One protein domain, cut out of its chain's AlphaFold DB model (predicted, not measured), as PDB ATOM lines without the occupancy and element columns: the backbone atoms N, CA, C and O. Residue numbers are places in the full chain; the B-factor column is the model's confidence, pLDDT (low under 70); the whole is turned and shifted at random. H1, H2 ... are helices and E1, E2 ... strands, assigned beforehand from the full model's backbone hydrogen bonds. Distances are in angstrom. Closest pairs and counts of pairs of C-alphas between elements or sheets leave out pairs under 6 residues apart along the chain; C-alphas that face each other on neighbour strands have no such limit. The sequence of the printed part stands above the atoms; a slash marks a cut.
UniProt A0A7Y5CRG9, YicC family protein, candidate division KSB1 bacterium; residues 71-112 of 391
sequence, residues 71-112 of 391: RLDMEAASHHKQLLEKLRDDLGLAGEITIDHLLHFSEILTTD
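This is residues 71 to 112 of the 391 residues of the protein "YicC family protein" of candidate division KSB1 bacterium (UniProt A0A7Y5CRG9). One long helix, H1, makes most of a rod; after it the printed part folds back through an extended stretch and the short helix H2 to strand E1, which pairs with residues 71 to 72. The printed part has 42 residues with two named helices and one named strand, in the order H1, H2, E1 along the chain; the class is mostly helix, and the whole is only just loose, close to compact, with a radius of gyration of the C-alphas of 11.2 A and spans of 38 by 16 by 11 A.

H1, residues 74 to 91, begins at C-alpha 74 (4.880, -47.667, 37.927) and is 25.6 A long. H2 is residues 99 to 103. E1, residues 109 to 111, ends at C-alpha 111 (7.862, -59.832, 33.445).

H1, with residues 77 to 81 alone, only just touches H2, with 3 pairs of C-alphas within 8 A; the closest, Ala 77 and Leu 102, are 6.9 A apart. H1 and E1 are apart. H2 and E1 are only just apart, at 8.1 A. E1 pairs with no named strand; residues 71 to 72 pair antiparallel with its residues 109 to 110. In H1 and H2 every O i to N i+4 pair is within hydrogen-bond range.

The C-alphas farthest apart, of Gly 92 and Asp 112, are 37.8 A apart. The printed part has no cut. The link from H1 to H2 is short, that from H2 to E1 tight. Residues 71 and 110 to 112 have pLDDT under 70.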
ATOM      1  N   ARG A  71       4.270 -56.651  32.978       64.88
ATOM      2  CA  ARG A  71       3.729 -55.513  33.711       64.88
ATOM      3  C   ARG A  71       4.592 -54.284  33.438       64.88
ATOM      4  O   ARG A  71       5.762 -54.385  33.074       64.88
ATOM      5  N   LEU A  72       3.989 -53.115  33.628       73.12
ATOM      6  CA  LEU A  72       4.720 -51.861  33.725       73.12
ATOM      7  C   LEU A  72       4.879 -51.528  35.209       73.12
ATOM      8  O   LEU A  72       3.882 -51.368  35.918       73.12
ATOM      9  N   ASP A  73       6.120 -51.449  35.673       80.56
ATOM     10  CA  ASP A  73       6.439 -51.045  37.036       80.56
ATOM     11  C   ASP A  73       6.319 -49.519  37.154       80.56
ATOM     12  O   ASP A  73       7.180 -48.750  36.720       80.56
ATOM     13  N   MET A  74       5.192 -49.080  37.717       82.50
ATOM     14  CA  MET A  74       4.880 -47.667  37.927       82.50
ATOM     15  C   MET A  74       5.795 -46.996  38.962       82.50
ATOM     16  O   MET A  74       5.950 -45.774  38.918       82.50
ATOM     17  N   GLU A  75       6.395 -47.752  39.885       83.69
ATOM     18  CA  GLU A  75       7.290 -47.213  40.912       83.69
ATOM     19  C   GLU A  75       8.686 -46.981  40.322       83.69
ATOM     20  O   GLU A  75       9.213 -45.868  40.416       83.69
ATOM     21  N   ALA A  76       9.220 -47.962  39.585       84.00
ATOM     22  CA  ALA A  76      10.439 -47.807  38.791       84.00
ATOM     23  C   ALA A  76      10.302 -46.674  37.757       84.00
ATOM     24  O   ALA A  76      11.170 -45.803  37.674       84.00
ATOM     25  N   ALA A  77       9.177 -46.611  37.029       87.19
ATOM     26  CA  ALA A  77       8.912 -45.546  36.061       87.19
ATOM     27  C   ALA A  77       8.839 -44.153  36.708       87.19
ATOM     28  O   ALA A  77       9.394 -43.191  36.171       87.19
ATOM     29  N   SER A  78       8.194 -44.037  37.875       88.00
ATOM     30  CA  SER A  78       8.129 -42.787  38.641       88.00
ATOM     31  C   SER A  78       9.516 -42.348  39.124       88.00
ATOM     32  O   SER A  78       9.895 -41.188  38.946       88.00
ATOM     33  N   HIS A  79      10.310 -43.276  39.662       89.50
ATOM     34  CA  HIS A  79      11.673 -43.010  40.121       89.50
ATOM     35  C   HIS A  79      12.590 -42.578  38.964       89.50
ATOM     36  O   HIS A  79      13.270 -41.558  39.063       89.50
ATOM     37  N   HIS A  80      12.566 -43.287  37.833       88.44
ATOM     38  CA  HIS A  80      13.351 -42.922  36.649       88.44
ATOM     39  C   HIS A  80      12.936 -41.562  36.068       88.44
ATOM     40  O   HIS A  80      13.803 -40.761  35.716       88.44
ATOM     41  N   LYS A  81      11.633 -41.245  36.039       89.94
ATOM     42  CA  LYS A  81      11.144 -39.911  35.654       89.94
ATOM     43  C   LYS A  81      11.732 -38.818  36.556       89.94
ATOM     44  O   LYS A  81      12.258 -37.840  36.034       89.94
ATOM     45  N   GLN A  82      11.705 -39.002  37.877       89.81
ATOM     46  CA  GLN A  82      12.263 -38.035  38.836       89.81
ATOM     47  C   GLN A  82      13.779 -37.841  38.662       89.81
ATOM     48  O   GLN A  82      14.268 -36.714  38.748       89.81
ATOM     49  N   LEU A  83      14.526 -38.914  38.374       89.12
ATOM     50  CA  LEU A  83      15.963 -38.833  38.086       89.12
ATOM     51  C   LEU A  83      16.250 -38.047  36.798       89.12
ATOM     52  O   LEU A  83      17.173 -37.235  36.783       89.12
ATOM     53  N   LEU A  84      15.453 -38.241  35.742       89.00
ATOM     54  CA  LEU A  84      15.570 -37.472  34.498       89.00
ATOM     55  C   LEU A  84      15.177 -35.997  34.680       89.00
ATOM     56  O   LEU A  84      15.847 -35.128  34.127       89.00
ATOM     57  N   GLU A  85      14.132 -35.703  35.461       89.50
ATOM     58  CA  GLU A  85      13.729 -34.323  35.784       89.50
ATOM     59  C   GLU A  85      14.845 -33.598  36.536       89.50
ATOM     60  O   GLU A  85      15.275 -32.526  36.115       89.50
ATOM     61  N   LYS A  86      15.402 -34.235  37.573       90.00
ATOM     62  CA  LYS A  86      16.542 -33.686  38.305       90.00
ATOM     63  C   LYS A  86      17.776 -33.504  37.415       90.00
ATOM     64  O   LYS A  86      18.407 -32.456  37.477       90.00
ATOM     65  N   LEU A  87      18.117 -34.484  36.574       88.56
ATOM     66  CA  LEU A  87      19.274 -34.399  35.674       88.56
ATOM     67  C   LEU A  87      19.139 -33.253  34.660       88.56
ATOM     68  O   LEU A  87      20.128 -32.590  34.352       88.56
ATOM     69  N   ARG A  88      17.925 -33.011  34.151       89.75
ATOM     70  CA  ARG A  88      17.622 -31.869  33.281       89.75
ATOM     71  C   ARG A  88      17.855 -30.550  34.016       89.75
ATOM     72  O   ARG A  88      18.507 -29.666  33.464       89.75
ATOM     73  N   ASP A  89      17.344 -30.439  35.239       89.75
ATOM     74  CA  ASP A  89      17.345 -29.195  36.012       89.75
ATOM     75  C   ASP A  89      18.743 -28.858  36.569       89.75
ATOM     76  O   ASP A  89      19.191 -27.720  36.433       89.75
ATOM     77  N   ASP A  90      19.485 -29.851  37.079       91.62
ATOM     78  CA  ASP A  90      20.872 -29.706  37.561       91.62
ATOM     79  C   ASP A  90      21.862 -29.324  36.433       91.62
ATOM     80  O   ASP A  90      22.905 -28.724  36.702       91.62
ATOM     81  N   LEU A  91      21.562 -29.671  35.171       89.50
ATOM     82  CA  LEU A  91      22.421 -29.414  34.001       89.50
ATOM     83  C   LEU A  91      21.893 -28.321  33.050       89.50
ATOM     84  O   LEU A  91      22.546 -28.025  32.049       89.50
ATOM     85  N   GLY A  92      20.728 -27.725  33.328       86.62
ATOM     86  CA  GLY A  92      20.118 -26.690  32.482       86.62
ATOM     87  C   GLY A  92      19.721 -27.163  31.075       86.62
ATOM     88  O   GLY A  92      19.780 -26.384  30.122       86.62
ATOM     89  N   LEU A  93      19.360 -28.440  30.915       85.25
ATOM     90  CA  LEU A  93      19.044 -29.034  29.612       85.25
ATOM     91  C   LEU A  93      17.640 -28.632  29.128       85.25
ATOM     92  O   LEU A  93      16.669 -28.660  29.881       85.25
ATOM     93  N   ALA A  94      17.511 -28.309  27.841       75.88
ATOM     94  CA  ALA A  94      16.225 -27.973  27.231       75.88
ATOM     95  C   ALA A  94      15.517 -29.226  26.686       75.88
ATOM     96  O   ALA A  94      16.041 -29.896  25.797       75.88
ATOM     97  N   GLY A  95      14.307 -29.513  27.178       78.94
ATOM     98  CA  GLY A  95      13.446 -30.574  26.648       78.94
ATOM     99  C   GLY A  95      12.421 -31.112  27.651       78.94
ATOM    100  O   GLY A  95      12.575 -30.979  28.866       78.94
ATOM    101  N   GLU A  96      11.377 -31.752  27.127       80.94
ATOM    102  CA  GLU A  96      10.428 -32.548  27.913       80.94
ATOM    103  C   GLU A  96      10.858 -34.023  27.955       80.94
ATOM    104  O   GLU A  96      11.528 -34.528  27.052       80.94
ATOM    105  N   ILE A  97      10.469 -34.731  29.017       84.31
ATOM    106  CA  ILE A  97      10.764 -36.159  29.173       84.31
ATOM    107  C   ILE A  97       9.633 -36.955  28.534       84.31
ATOM    108  O   ILE A  97       8.502 -36.958  29.017       84.31
ATOM    109  N   THR A  98       9.953 -37.615  27.426       86.94
ATOM    110  CA  THR A  98       8.999 -38.409  26.653       86.94
ATOM    111  C   THR A  98       8.875 -39.830  27.211       86.94
ATOM    112  O   THR A  98       9.744 -40.316  27.936       86.94
ATOM    113  N   ILE A  99       7.806 -40.533  26.824       83.19
ATOM    114  CA  ILE A  99       7.644 -41.968  27.114       83.19
ATOM    115  C   ILE A  99       8.783 -42.783  26.474       83.19
ATOM    116  O   ILE A  99       9.240 -43.756  27.066       83.19
ATOM    117  N   ASP A 100       9.294 -42.358  25.315       86.06
ATOM    118  CA  ASP A 100      10.431 -42.996  24.641       86.06
ATOM    119  C   ASP A 100      11.696 -42.996  25.517       86.06
ATOM    120  O   ASP A 100      12.338 -44.034  25.677       86.06
ATOM    121  N   HIS A 101      11.988 -41.884  26.206       85.56
ATOM    122  CA  HIS A 101      13.110 -41.809  27.151       85.56
ATOM    123  C   HIS A 101      12.956 -42.793  28.324       85.56
ATOM    124  O   HIS A 101      13.958 -43.267  28.853       85.56
ATOM    125  N   LEU A 102      11.723 -43.121  28.731       84.06
ATOM    126  CA  LEU A 102      11.456 -44.121  29.770       84.06
ATOM    127  C   LEU A 102      11.554 -45.557  29.223       84.06
ATOM    128  O   LEU A 102      12.111 -46.423  29.890       84.06
ATOM    129  N   LEU A 103      11.104 -45.816  27.992       84.12
ATOM    130  CA  LEU A 103      11.186 -47.145  27.361       84.12
ATOM    131  C   LEU A 103      12.626 -47.634  27.112       84.12
ATOM    132  O   LEU A 103      12.836 -48.829  26.908       84.12
ATOM    133  N   HIS A 104      13.622 -46.746  27.183       83.38
ATOM    134  CA  HIS A 104      15.041 -47.113  27.177       83.38
ATOM    135  C   HIS A 104      15.499 -47.854  28.453       83.38
ATOM    136  O   HIS A 104      16.553 -48.493  28.436       83.38
ATOM    137  N   PHE A 105      14.729 -47.809  29.546       83.38
ATOM    138  CA  PHE A 105      15.048 -48.501  30.795       83.38
ATOM    139  C   PHE A 105      14.302 -49.836  30.895       83.38
ATOM    140  O   PHE A 105      13.102 -49.889  31.166       83.38
ATOM    141  N   SER A 106      15.033 -50.942  30.743       71.06
ATOM    142  CA  SER A 106      14.476 -52.303  30.792       71.06
ATOM    143  C   SER A 106      13.838 -52.688  32.133       71.06
ATOM    144  O   SER A 106      13.083 -53.651  32.184       71.06
ATOM    145  N   GLU A 107      14.127 -51.956  33.213       76.94
ATOM    146  CA  GLU A 107      13.580 -52.205  34.555       76.94
ATOM    147  C   GLU A 107      12.105 -51.784  34.688       76.94
ATOM    148  O   GLU A 107      11.392 -52.325  35.525       76.94
ATOM    149  N   ILE A 108      11.612 -50.891  33.820       81.75
ATOM    150  CA  ILE A 108      10.204 -50.458  33.811       81.75
ATOM    151  C   ILE A 108       9.265 -51.562  33.286       81.75
ATOM    152  O   ILE A 108       8.078 -51.567  33.608       81.75
ATOM    153  N   LEU A 109       9.771 -52.506  32.487       75.69
ATOM    154  CA  LEU A 109       8.984 -53.572  31.856       75.69
ATOM    155  C   LEU A 109       9.250 -54.924  32.533       75.69
ATOM    156  O   LEU A 109       9.949 -55.793  32.004       75.69
ATOM    157  N   THR A 110       8.688 -55.100  33.727       65.19
ATOM    158  CA  THR A 110       8.856 -56.304  34.544       65.19
ATOM    159  C   THR A 110       8.005 -57.460  34.015       65.19
ATOM    160  O   THR A 110       6.782 -57.383  33.948       65.19
ATOM    161  N   THR A 111       8.623 -58.591  33.660       61.84
ATOM    162  CA  THR A 111       7.862 -59.832  33.445       61.84
ATOM    163  C   THR A 111       7.330 -60.347  34.776       61.84
ATOM    164  O   THR A 111       8.120 -60.474  35.713       61.84
ATOM    165  N   ASP A 112       6.054 -60.725  34.835       54.53
ATOM    166  CA  ASP A 112       5.395 -61.339  35.993       54.53
ATOM    167  C   ASP A 112       6.060 -62.685  36.364       54.53
ATOM    168  O   ASP A 112       5.596 -63.773  36.018       54.53
TER     169      ASP A 112